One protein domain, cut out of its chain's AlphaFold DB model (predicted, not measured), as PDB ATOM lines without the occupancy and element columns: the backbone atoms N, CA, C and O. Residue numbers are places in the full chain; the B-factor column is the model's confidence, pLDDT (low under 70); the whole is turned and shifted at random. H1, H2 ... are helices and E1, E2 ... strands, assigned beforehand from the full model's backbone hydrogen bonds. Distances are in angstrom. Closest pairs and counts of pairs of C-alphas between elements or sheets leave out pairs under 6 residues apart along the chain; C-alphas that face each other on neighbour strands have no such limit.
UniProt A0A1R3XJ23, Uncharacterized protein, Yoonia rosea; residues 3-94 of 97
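Overview. This is residues 3 to 94 of the 97 residues of an uncharacterized protein of Yoonia rosea (UniProt A0A1R3XJ23). A three-stranded sheet forms the middle, with H1 and H2 packed on one face and H5 crossing over the opposite face. H4 grazes the sheet and packs on H2, while H3 sits out at one end. The printed part has 92 residues, with five named helices and three named strands in the order E1 H1 H2 E2 H3 E3 H4 H5. The sheet E1 - E3 - E2 is all antiparallel, the class mixed. The whole is compact, radius of gyration of the C-alphas 12.3 A, spanning 34 by 31 by 19 A.

Along the chain. Find C-alpha 3 at (139.884, 92.015, 185.141), where E1, residues 3 to 7, begins its 13.8 A. E3, residues 56 to 61, runs 16.3 A; E2, residues 27 to 31, 13.8 A. Look for H1 at 8 to 13, 8.7 A; H2 at 15 to 22, 10.3 A; H3 at 43 to 48, 9.0 A; H4 at 64 to 70, 9.9 A. H5, residues 87 to 93, 9.9 A, ends at C-alpha 93 (141.848, 89.802, 178.388).

Arrangement. E1 and E3 are antiparallel at 147 degrees, with N 4 and O 59 3.0 A apart; E3 and E2 at 164 degrees, with N 58 and O 30 2.8 A apart. E1, H1 H2, E2 form a split strand-helix-strand unit, E3 between its two strands, with a right-handed crossover. H1 stands up from the sheet at 52 degrees; its closest C-alphas to E3 are Arg 8 and Met 57, 5.8 A. H5, on the opposite face from H1, has its closest C-alphas to E1 at Ile 90 and Ile 3, 6.4 A. H2 and H4 touch, closest C-alphas Leu 21 and Ala 70, 6.6 A. In all five helices every O i to N i+4 pair is within hydrogen-bond range.

Size, cuts and confidence. The farthest C-alphas, Thr 24 and Thr 43, are 34.3 A apart. The printed part has no cut; E2 to H3 and H4 to H5 are long links. No printed residue is under 70.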
ATOM      1  N   ILE A   3     140.598  91.789 186.394       92.50
ATOM      2  CA  ILE A   3     139.884  92.015 185.141       92.50
ATOM      3  C   ILE A   3     138.408  91.940 185.480       92.50
ATOM      4  O   ILE A   3     137.929  90.927 185.998       92.50
ATOM      5  N   VAL A   4     137.706  93.036 185.235       94.81
ATOM      6  CA  VAL A   4     136.284  93.154 185.532       94.81
ATOM      7  C   VAL A   4     135.534  93.591 184.283       94.81
ATOM      8  O   VAL A   4     136.118  94.182 183.372       94.81
ATOM      9  N   THR A   5     134.241  93.290 184.232       94.88
ATOM     10  CA  THR A   5     133.351  93.776 183.180       94.88
ATOM     11  C   THR A   5     132.309  94.721 183.736       94.88
ATOM     12  O   THR A   5     131.831  94.559 184.855       94.88
ATOM     13  N   LEU A   6     131.938  95.709 182.935       96.62
ATOM     14  CA  LEU A   6     130.877  96.651 183.253       96.62
ATOM     15  C   LEU A   6     130.159  97.089 181.971       96.62
ATOM     16  O   LEU A   6     130.773  97.076 180.899       96.62
ATOM     17  N   PRO A   7     128.869  97.453 182.041       96.75
ATOM     18  CA  PRO A   7     128.179  98.062 180.913       96.75
ATOM     19  C   PRO A   7     128.861  99.366 180.481       96.75
ATOM     20  O   PRO A   7     129.443 100.078 181.305       96.75
ATOM     21  N   ARG A   8     128.768  99.707 179.194       95.69
ATOM     22  CA  ARG A   8     129.311 100.962 178.658       95.69
ATOM     23  C   ARG A   8     128.817 102.184 179.427       95.69
ATOM     24  O   ARG A   8     129.639 103.006 179.823       95.69
ATOM     25  N   GLU A   9     127.521 102.273 179.701       97.19
ATOM     26  CA  GLU A   9     126.955 103.400 180.451       97.19
ATOM     27  C   GLU A   9     127.538 103.485 181.874       97.19
ATOM     28  O   GLU A   9     127.880 104.568 182.350       97.19
ATOM     29  N   THR A  10     127.764 102.341 182.529       97.25
ATOM     30  CA  THR A  10     128.451 102.285 183.828       97.25
ATOM     31  C   THR A  10     129.898 102.768 183.729       97.25
ATOM     32  O   THR A  10     130.368 103.486 184.612       97.25
ATOM     33  N   SER A  11     130.608 102.428 182.648       97.00
ATOM     34  CA  SER A  11     131.981 102.902 182.428       97.00
ATOM     35  C   SER A  11     132.045 104.416 182.220       97.00
ATOM     36  O   SER A  11     132.949 105.069 182.738       97.00
ATOM     37  N   GLU A  12     131.046 104.989 181.545       97.44
ATOM     38  CA  GLU A  12     130.922 106.432 181.338       97.44
ATOM     39  C   GLU A  12     130.610 107.146 182.662       97.44
ATOM     40  O   GLU A  12     131.280 108.126 182.999       97.44
ATOM     41  N   ARG A  13     129.690 106.611 183.479       96.94
ATOM     42  CA  ARG A  13     129.406 107.129 184.831       96.94
ATOM     43  C   ARG A  13     130.635 107.099 185.741       96.94
ATOM     44  O   ARG A  13     130.865 108.038 186.500       96.94
ATOM     45  N   LEU A  14     131.410 106.018 185.693       97.19
ATOM     46  CA  LEU A  14     132.597 105.829 186.532       97.19
ATOM     47  C   LEU A  14     133.862 106.474 185.950       97.19
ATOM     48  O   LEU A  14     134.907 106.427 186.604       97.19
ATOM     49  N   SER A  15     133.781 107.110 184.777       97.25
ATOM     50  CA  SER A  15     134.941 107.673 184.075       97.25
ATOM     51  C   SER A  15     135.841 108.570 184.938       97.25
ATOM     52  O   SER A  15     137.050 108.339 184.899       97.25
ATOM     53  N   PRO A  16     135.341 109.471 185.817       97.38
ATOM     54  CA  PRO A  16     136.232 110.300 186.634       97.38
ATOM     55  C   PRO A  16     137.033 109.482 187.658       97.38
ATOM     56  O   PRO A  16     138.167 109.815 187.988       97.38
ATOM     57  N   ARG A  17     136.455 108.385 188.167       96.88
ATOM     58  CA  ARG A  17     137.117 107.493 189.135       96.88
ATOM     59  C   ARG A  17     138.124 106.583 188.447       96.88
ATOM     60  O   ARG A  17     139.190 106.337 189.002       96.88
ATOM     61  N   ILE A  18     137.797 106.110 187.245       96.38
ATOM     62  CA  ILE A  18     138.715 105.334 186.403       96.38
ATOM     63  C   ILE A  18     139.925 106.200 186.024       96.38
ATOM     64  O   ILE A  18     141.056 105.734 186.128       96.38
ATOM     65  N   GLU A  19     139.706 107.469 185.668       96.06
ATOM     66  CA  GLU A  19     140.776 108.432 185.386       96.06
ATOM     67  C   GLU A  19     141.631 108.724 186.629       96.06
ATOM     68  O   GLU A  19     142.857 108.695 186.563       96.06
ATOM     69  N   ALA A  20     141.020 108.934 187.797       96.06
ATOM     70  CA  ALA A  20     141.777 109.109 189.037       96.06
ATOM     71  C   ALA A  20     142.614 107.863 189.395       96.06
ATOM     72  O   ALA A  20     143.755 107.977 189.851       96.06
ATOM     73  N   LEU A  21     142.077 106.661 189.162       94.81
ATOM     74  CA  LEU A  21     142.805 105.411 189.376       94.81
ATOM     75  C   LEU A  21     143.980 105.268 188.395       94.81
ATOM     76  O   LEU A  21     145.069 104.872 188.816       94.81
ATOM     77  N   SER A  22     143.799 105.642 187.122       94.19
ATOM     78  CA  SER A  22     144.840 105.527 186.089       94.19
ATOM     79  C   SER A  22     146.048 106.443 186.328       94.19
ATOM     80  O   SER A  22     147.154 106.142 185.884       94.19
ATOM     81  N   GLN A  23     145.876 107.522 187.098       94.44
ATOM     82  CA  GLN A  23     146.976 108.402 187.515       94.44
ATOM     83  C   GLN A  23     147.953 107.737 188.495       94.44
ATOM     84  O   GLN A  23     149.091 108.186 188.631       94.44
ATOM     85  N   THR A  24     147.519 106.690 189.202       92.75
ATOM     86  CA  THR A  24     148.312 106.027 190.252       92.75
ATOM     87  C   THR A  24     148.620 104.565 189.942       92.75
ATOM     88  O   THR A  24     149.599 104.025 190.455       92.75
ATOM     89  N   HIS A  25     147.821 103.925 189.087       92.12
ATOM     90  CA  HIS A  25     147.947 102.520 188.720       92.12
ATOM     91  C   HIS A  25     147.783 102.350 187.204       92.12
ATOM     92  O   HIS A  25     146.994 103.065 186.597       92.12
ATOM     93  N   PRO A  26     148.458 101.375 186.572       91.62
ATOM     94  CA  PRO A  26     148.151 101.000 185.196       91.62
ATOM     95  C   PRO A  26     146.705 100.505 185.083       91.62
ATOM     96  O   PRO A  26     146.315  99.555 185.774       91.62
ATOM     97  N   VAL A  27     145.934 101.161 184.217       94.81
ATOM     98  CA  VAL A  27     144.525 100.872 183.941       94.81
ATOM     99  C   VAL A  27     144.308 100.873 182.435       94.81
ATOM    100  O   VAL A  27     144.751 101.786 181.746       94.81
ATOM    101  N   GLU A  28     143.587  99.871 181.952       95.25
ATOM    102  CA  GLU A  28     143.166  99.735 180.557       95.25
ATOM    103  C   GLU A  28     141.648  99.522 180.532       95.25
ATOM    104  O   GLU A  28     141.122  98.681 181.267       95.25
ATOM    105  N   LEU A  29     140.939 100.295 179.707       95.38
ATOM    106  CA  LEU A  29     139.492 100.193 179.510       95.38
ATOM    107  C   LEU A  29     139.208 100.044 178.019       95.38
ATOM    108  O   LEU A  29     139.506 100.945 177.235       95.38
ATOM    109  N   PHE A  30     138.600  98.931 177.623       94.31
ATOM    110  CA  PHE A  30     138.329  98.652 176.214       94.31
ATOM    111  C   PHE A  30     137.045  97.831 176.024       94.31
ATOM    112  O   PHE A  30     136.637  97.102 176.930       94.31
ATOM    113  N   PRO A  31     136.388  97.919 174.854       93.12
ATOM    114  CA  PRO A  31     135.257  97.058 174.519       93.12
ATOM    115  C   PRO A  31     135.647  95.578 174.554       93.12
ATOM    116  O   PRO A  31     136.628  95.176 173.927       93.12
ATOM    117  N   ALA A  32     134.856  94.741 175.227       89.69
ATOM    118  CA  ALA A  32     135.095  93.298 175.294       89.69
ATOM    119  C   ALA A  32     135.189  92.660 173.899       89.69
ATOM    120  O   ALA A  32     135.994  91.749 173.690       89.69
ATOM    121  N   SER A  33     134.414  93.183 172.943       88.88
ATOM    122  CA  SER A  33     134.363  92.742 171.546       88.88
ATOM    123  C   SER A  33     135.704  92.825 170.815       88.88
ATOM    124  O   SER A  33     135.919  92.056 169.877       88.88
ATOM    125  N   ASN A  34     136.634  93.673 171.274       86.06
ATOM    126  CA  ASN A  34     137.979  93.773 170.706       86.06
ATOM    127  C   ASN A  34     138.800  92.487 170.895       86.06
ATOM    128  O   ASN A  34     139.717  92.234 170.119       86.06
ATOM    129  N   ILE A  35     138.489  91.685 171.921       81.69
ATOM    130  CA  ILE A  35     139.245  90.470 172.264       81.69
ATOM    131  C   ILE A  35     138.358  89.221 172.215       81.69
ATOM    132  O   ILE A  35     138.780  88.165 171.736       81.69
ATOM    133  N   VAL A  36     137.126  89.312 172.716       76.69
ATOM    134  CA  VAL A  36     136.181  88.194 172.798       76.69
ATOM    135  C   VAL A  36     134.791  88.627 172.345       76.69
ATOM    136  O   VAL A  36     134.181  89.541 172.892       76.69
ATOM    137  N   MET A  37     134.237  87.920 171.362       71.00
ATOM    138  CA  MET A  37     132.825  88.083 171.023       71.00
ATOM    139  C   MET A  37     131.945  87.408 172.083       71.00
ATOM    140  O   MET A  37     132.204  86.267 172.465       71.00
ATOM    141  N   GLY A  38     130.876  88.088 172.508       73.12
ATOM    142  CA  GLY A  38     129.770  87.465 173.243       73.12
ATOM    143  C   GLY A  38     129.693  87.720 174.750       73.12
ATOM    144  O   GLY A  38     128.869  87.083 175.400       73.12
ATOM    145  N   ILE A  39     130.483  88.639 175.323       80.25
ATOM    146  CA  ILE A  39     130.180  89.135 176.677       80.25
ATOM    147  C   ILE A  39     128.964  90.058 176.573       80.25
ATOM    148  O   ILE A  39     129.034  91.122 175.960       80.25
ATOM    149  N   VAL A  40     127.850  89.628 177.157       85.56
ATOM    150  CA  VAL A  40     126.587  90.368 177.194       85.56
ATOM    151  C   VAL A  40     126.015  90.312 178.601       85.56
ATOM    152  O   VAL A  40     126.091  89.275 179.257       85.56
ATOM    153  N   PHE A  41     125.432  91.420 179.050       90.44
ATOM    154  CA  PHE A  41     124.709  91.464 180.315       90.44
ATOM    155  C   PHE A  41     123.270  90.995 180.106       90.44
ATOM    156  O   PHE A  41     122.574  91.421 179.182       90.44
ATOM    157  N   THR A  42     122.825  90.098 180.972       91.69
ATOM    158  CA  THR A  42     121.434  89.663 181.054       91.69
ATOM    159  C   THR A  42     120.558  90.775 181.629       91.69
ATOM    160  O   THR A  42     121.021  91.652 182.351       91.69
ATOM    161  N   THR A  43     119.245  90.704 181.397       92.44
ATOM    162  CA  THR A  43     118.290  91.654 181.994       92.44
ATOM    163  C   THR A  43     118.350  91.675 183.525       92.44
ATOM    164  O   THR A  43     118.068  92.706 184.130       92.44
ATOM    165  N   ALA A  44     118.690  90.550 184.163       92.25
ATOM    166  CA  ALA A  44     118.872  90.488 185.610       92.25
ATOM    167  C   ALA A  44     120.110  91.284 186.043       92.25
ATOM    168  O   ALA A  44     119.995  92.144 186.908       92.25
ATOM    169  N   GLU A  45     121.250  91.079 185.379       92.00
ATOM    170  CA  GLU A  45     122.479  91.831 185.659       92.00
ATOM    171  C   GLU A  45     122.289  93.325 185.395       92.00
ATOM    172  O   GLU A  45     122.617  94.138 186.249       92.00
ATOM    173  N   THR A  46     121.671  93.711 184.274       93.19
ATOM    174  CA  THR A  46     121.374  95.120 183.969       93.19
ATOM    175  C   THR A  46     120.557  95.799 185.072       93.19
ATOM    176  O   THR A  46     120.794  96.966 185.374       93.19
ATOM    177  N   LYS A  47     119.631  95.089 185.734       95.00
ATOM    178  CA  LYS A  47     118.908  95.642 186.893       95.00
ATOM    179  C   LYS A  47     119.835  95.931 188.072       95.00
ATOM    180  O   LYS A  47     119.657  96.958 188.717       95.00
ATOM    181  N   GLU A  48     120.825  95.078 188.322       96.12
ATOM    182  CA  GLU A  48     121.830  95.296 189.372       96.12
ATOM    183  C   GLU A  48     122.701  96.529 189.074       96.12
ATOM    184  O   GLU A  48     123.102  97.233 189.995       96.12
ATOM    185  N   PHE A  49     122.911  96.874 187.798       95.62
ATOM    186  CA  PHE A  49     123.550  98.129 187.373       95.62
ATOM    187  C   PHE A  49     122.596  99.343 187.381       95.62
ATOM    188  O   PHE A  49     122.903 100.402 186.826       95.62
ATOM    189  N   GLY A  50     121.419  99.243 188.003       94.50
ATOM    190  CA  GLY A  50     120.423 100.321 188.024       94.50
ATOM    191  C   GLY A  50     119.786 100.586 186.655       94.50
ATOM    192  O   GLY A  50     119.355 101.702 186.384       94.50
ATOM    193  N   GLY A  51     119.766  99.580 185.779       93.94
ATOM    194  CA  GLY A  51     119.268  99.684 184.408       93.94
ATOM    195  C   GLY A  51     120.314 100.109 183.376       93.94
ATOM    196  O   GLY A  51     119.970 100.154 182.199       93.94
ATOM    197  N   GLU A  52     121.561 100.380 183.785       95.31
ATOM    198  CA  GLU A  52     122.649 100.732 182.860       95.31
ATOM    199  C   GLU A  52     123.014  99.562 181.945       95.31
ATOM    200  O   GLU A  52     123.231  98.429 182.390       95.31
ATOM    201  N   GLY A  53     123.106  99.855 180.653       92.88
ATOM    202  CA  GLY A  53     123.362  98.880 179.607       92.88
ATOM    203  C   GLY A  53     124.460  99.304 178.635       92.88
ATOM    204  O   GLY A  53     125.409 100.020 178.962       92.88
ATOM    205  N   GLY A  54     124.330  98.796 177.412       91.69
ATOM    206  CA  GLY A  54     125.293  98.995 176.340       91.69
ATOM    207  C   GLY A  54     126.283  97.844 176.197       91.69
ATOM    208  O   GLY A  54     126.164  96.792 176.827       91.69
ATOM    209  N   GLU A  55     127.246  98.047 175.302       92.75
ATOM    210  CA  GLU A  55     128.310  97.081 175.046       92.75
ATOM    211  C   GLU A  55     129.097  96.776 176.326       92.75
ATOM    212  O   GLU A  55     129.321  97.657 177.157       92.75
ATOM    213  N   ALA A  56     129.515  95.520 176.490       93.62
ATOM    214  CA  ALA A  56     130.348  95.144 177.616       93.62
ATOM    215  C   ALA A  56     131.750  95.733 177.476       93.62
ATOM    216  O   ALA A  56     132.450  95.489 176.494       93.62
ATOM    217  N   MET A  57     132.168  96.467 178.499       95.75
ATOM    218  CA  MET A  57     133.509  97.009 178.633       95.75
ATOM    219  C   MET A  57     134.320  96.117 179.566       95.75
ATOM    220  O   MET A  57     133.792  95.582 180.542       95.75
ATOM    221  N   VAL A  58     135.606  95.971 179.272       95.12
ATOM    222  CA  VAL A  58     136.591  95.331 180.138       95.12
ATOM    223  C   VAL A  58     137.437  96.421 180.768       95.12
ATOM    224  O   VAL A  58     138.030  97.229 180.058       95.12
ATOM    225  N   LEU A  59     137.495  96.416 182.097       95.81
ATOM    226  CA  LEU A  59     138.400  97.242 182.882       95.81
ATOM    227  C   LEU A  59     139.470  96.327 183.487       95.81
ATOM    228  O   LEU A  59     139.176  95.486 184.342       95.81
ATOM    229  N   ALA A  60     140.705  96.483 183.024       94.81
ATOM    230  CA  ALA A  60     141.862  95.757 183.523       94.81
ATOM    231  C   ALA A  60     142.700  96.669 184.424       94.81
ATOM    232  O   ALA A  60     143.119  97.757 184.030       94.81
ATOM    233  N   VAL A  61     142.957  96.204 185.646       93.12
ATOM    234  CA  VAL A  61     143.754  96.902 186.661       93.12
ATOM    235  C   VAL A  61     144.768  95.925 187.238       93.12
ATOM    236  O   VAL A  61     144.452  94.774 187.547       93.12
ATOM    237  N   LYS A  62     146.015  96.357 187.427       86.50
ATOM    238  CA  LYS A  62     147.075  95.454 187.910       86.50
ATOM    239  C   LYS A  62     146.812  94.911 189.324       86.50
ATOM    240  O   LYS A  62     147.192  93.773 189.626       86.50
ATOM    241  N   ASP A  63     146.098  95.675 190.147       89.19
ATOM    242  CA  ASP A  63     145.763  95.351 191.534       89.19
ATOM    243  C   ASP A  63     144.251  95.457 191.812       89.19
ATOM    244  O   ASP A  63     143.622  96.481 191.552       89.19
ATOM    245  N   MET A  64     143.681  94.385 192.372       90.88
ATOM    246  CA  MET A  64     142.276  94.333 192.784       90.88
ATOM    247  C   MET A  64     142.008  95.188 194.021       90.88
ATOM    248  O   MET A  64     140.942  95.789 194.123       90.88
ATOM    249  N   ALA A  65     142.967  95.273 194.948       92.25
ATOM    250  CA  ALA A  65     142.805  96.082 196.150       92.25
ATOM    251  C   ALA A  65     142.663  97.564 195.774       92.25
ATOM    252  O   ALA A  65     141.717  98.217 196.213       92.25
ATOM    253  N   ALA A  66     143.522  98.050 194.872       92.25
ATOM    254  CA  ALA A  66     143.441  99.400 194.322       92.25
ATOM    255  C   ALA A  66     142.103  99.672 193.612       92.25
ATOM    256  O   ALA A  66     141.478 100.702 193.875       92.25
ATOM    257  N   LEU A  67     141.628  98.737 192.773       95.12
ATOM    258  CA  LEU A  67     140.313  98.859 192.136       95.12
ATOM    259  C   LEU A  67     139.205  98.967 193.186       95.12
ATOM    260  O   LEU A  67     138.459  99.933 193.155       95.12
ATOM    261  N   SER A  68     139.127  98.029 194.134       94.56
ATOM    262  CA  SER A  68     138.059  97.995 195.144       94.56
ATOM    263  C   SER A  68     138.044  99.216 196.073       94.56
ATOM    264  O   SER A  68     136.975  99.632 196.515       94.56
ATOM    265  N   ALA A  69     139.209  99.817 196.336       93.75
ATOM    266  CA  ALA A  69     139.325 101.049 197.113       93.75
ATOM    267  C   ALA A  69     138.844 102.278 196.325       93.75
ATOM    268  O   ALA A  69     138.201 103.161 196.889       93.75
ATOM    269  N   ALA A  70     139.144 102.341 195.022       94.75
ATOM    270  CA  ALA A  70     138.735 103.446 194.162       94.75
ATOM    271  C   ALA A  70     137.277 103.329 193.700       94.75
ATOM    272  O   ALA A  70     136.586 104.342 193.598       94.75
ATOM    273  N   ILE A  71     136.818 102.111 193.410       96.31
ATOM    274  CA  ILE A  71     135.502 101.740 192.889       96.31
ATOM    275  C   ILE A  71     135.090 100.424 193.582       96.31
ATOM    276  O   ILE A  71     135.594  99.354 193.227       96.31
ATOM    277  N   PRO A  72     134.184 100.453 194.573       96.31
ATOM    278  CA  PRO A  72     133.683  99.231 195.185       96.31
ATOM    279  C   PRO A  72     132.793  98.474 194.190       96.31
ATOM    280  O   PRO A  72     132.176  99.085 193.313       96.31
ATOM    281  N   GLU A  73     132.707  97.148 194.333       95.94
ATOM    282  CA  GLU A  73     131.860  96.302 193.474       95.94
ATOM    283  C   GLU A  73     130.390  96.736 193.526       95.94
ATOM    284  O   GLU A  73     129.712  96.739 192.499       95.94
ATOM    285  N   PHE A  74     129.932  97.174 194.702       96.56
ATOM    286  CA  PHE A  74     128.605  97.731 194.933       96.56
ATOM    287  C   PHE A  74     128.676  99.071 195.667       96.56
ATOM    288  O   PHE A  74     129.497  99.253 196.567       96.56
ATOM    289  N   GLU A  75     127.776  99.980 195.313       94.25
ATOM    290  CA  GLU A  75     127.587 101.291 195.934       94.25
ATOM    291  C   GLU A  75     126.094 101.632 195.885       94.25
ATOM    292  O   GLU A  75     125.492 101.548 194.820       94.25
ATOM    293  N   ASP A  76     125.477 101.948 197.028       91.75
ATOM    294  CA  ASP A  76     124.036 102.250 197.126       91.75
ATOM    295  C   ASP A  76     123.129 101.191 196.456       91.75
ATOM    296  O   ASP A  76     122.260 101.508 195.648       91.75
ATOM    297  N   GLU A  77     123.375  99.907 196.758       91.88
ATOM    298  CA  GLU A  77     122.702  98.725 196.165       91.88
ATOM    299  C   GLU A  77     122.931  98.525 194.655       91.88
ATOM    300  O   GLU A  77     122.442  97.560 194.065       91.88
ATOM    301  N   ARG A  78     123.730  99.391 194.032       94.94
ATOM    302  CA  ARG A  78     124.042  99.351 192.609       94.94
ATOM    303  C   ARG A  78     125.394  98.703 192.365       94.94
ATOM    304  O   ARG A  78     126.397  99.099 192.959       94.94
ATOM    305  N   ARG A  79     125.450  97.741 191.448       97.31
ATOM    306  CA  ARG A  79     126.708  97.136 191.002       97.31
ATOM    307  C   ARG A  79     127.472  98.104 190.092       97.31
ATOM    308  O   ARG A  79     126.886  98.787 189.254       97.31
ATOM    309  N   ASN A  80     128.793  98.137 190.239       97.50
ATOM    310  CA  ASN A  80     129.710  98.907 189.396       97.50
ATOM    311  C   ASN A  80     130.472  98.029 188.394       97.50
ATOM    312  O   ASN A  80     130.789  98.495 187.304       97.50
ATOM    313  N   TYR A  81     130.746  96.766 188.729       96.31
ATOM    314  CA  TYR A  81     131.370  95.800 187.821       96.31
ATOM    315  C   TYR A  81     131.122  94.350 188.254       96.31
ATOM    316  O   TYR A  81     130.791  94.083 189.405       96.31
ATOM    317  N   CYS A  82     131.340  93.410 187.337       94.19
ATOM    318  CA  CYS A  82     131.410  91.974 187.592       94.19
ATOM    319  C   CYS A  82     132.865  91.498 187.505       94.19
ATOM    320  O   CYS A  82     133.566  91.796 186.536       94.19
ATOM    321  N   VAL A  83     133.332  90.715 188.477       93.25
ATOM    322  CA  VAL A  83     134.698  90.169 188.453       93.25
ATOM    323  C   VAL A  83     134.797  88.982 187.493       93.25
ATOM    324  O   VAL A  83     134.046  88.015 187.611       93.25
ATOM    325  N   ILE A  84     135.779  89.000 186.587       89.69
ATOM    326  CA  ILE A  84     136.126  87.825 185.780       89.69
ATOM    327  C   ILE A  84     137.122  86.979 186.573       89.69
ATOM    328  O   ILE A  84     138.287  87.338 186.713       89.69
ATOM    329  N   ASN A  85     136.679  85.826 187.073       87.75
ATOM    330  CA  ASN A  85     137.505  84.906 187.869       87.75
ATOM    331  C   ASN A  85     138.042  83.698 187.073       87.75
ATOM    332  O   ASN A  85     138.795  82.879 187.602       87.75
ATOM    333  N   HIS A  86     137.679  83.563 185.797       87.44
ATOM    334  CA  HIS A  86     138.076  82.421 184.982       87.44
ATOM    335  C   HIS A  86     139.478  82.618 184.382       87.44
ATOM    336  O   HIS A  86     139.662  83.426 183.474       87.44
ATOM    337  N   ALA A  87     140.460  81.824 184.820       87.31
ATOM    338  CA  ALA A  87     141.879  82.001 184.480       87.31
ATOM    339  C   ALA A  87     142.180  82.126 182.972       87.31
ATOM    340  O   ALA A  87     142.970  82.976 182.571       87.31
ATOM    341  N   LYS A  88     141.525  81.333 182.108       85.62
ATOM    342  CA  LYS A  88     141.729  81.442 180.646       85.62
ATOM    343  C   LYS A  88     141.136  82.718 180.051       85.62
ATOM    344  O   LYS A  88     141.626  83.184 179.031       85.62
ATOM    345  N   ALA A  89     140.055  83.232 180.640       85.31
ATOM    346  CA  ALA A  89     139.464  84.491 180.201       85.31
ATOM    347  C   ALA A  89     140.370  85.646 180.631       85.31
ATOM    348  O   ALA A  89     140.696  86.488 179.806       85.31
ATOM    349  N   ILE A  90     140.866  85.595 181.871       88.12
ATOM    350  CA  ILE A  90     141.838  86.556 182.391       88.12
ATOM    351  C   ILE A  90     143.073  86.614 181.485       88.12
ATOM    352  O   ILE A  90     143.405  87.677 180.989       88.12
ATOM    353  N   ALA A  91     143.691  85.469 181.179       86.88
ATOM    354  CA  ALA A  91     144.886  85.417 180.333       86.88
ATOM    355  C   ALA A  91     144.670  85.930 178.895       86.88
ATOM    356  O   ALA A  91     145.626  86.327 178.244       86.88
ATOM    357  N   ARG A  92     143.437  85.891 178.375       85.62
ATOM    358  CA  ARG A  92     143.110  86.452 177.052       85.62
ATOM    359  C   ARG A  92     142.857  87.951 177.098       85.62
ATOM    360  O   ARG A  92     143.118  88.625 176.116       85.62
ATOM    361  N   LEU A  93     142.280  88.423 178.198       84.94
ATOM    362  CA  LEU A  93     141.848  89.802 178.388       84.94
ATOM    363  C   LEU A  93     142.921  90.677 179.039       84.94
ATOM    364  O   LEU A  93     142.688  91.868 179.182       84.94
ATOM    365  N   ASP A  94     144.043  90.096 179.464       85.56
ATOM    366  CA  ASP A  94     145.169  90.798 180.072       85.56
ATOM    367  C   ASP A  94     145.888  91.678 179.035       85.56
ATOM    368  O   ASP A  94     146.531  91.137 178.132       85.56
TER     369      ASP A  94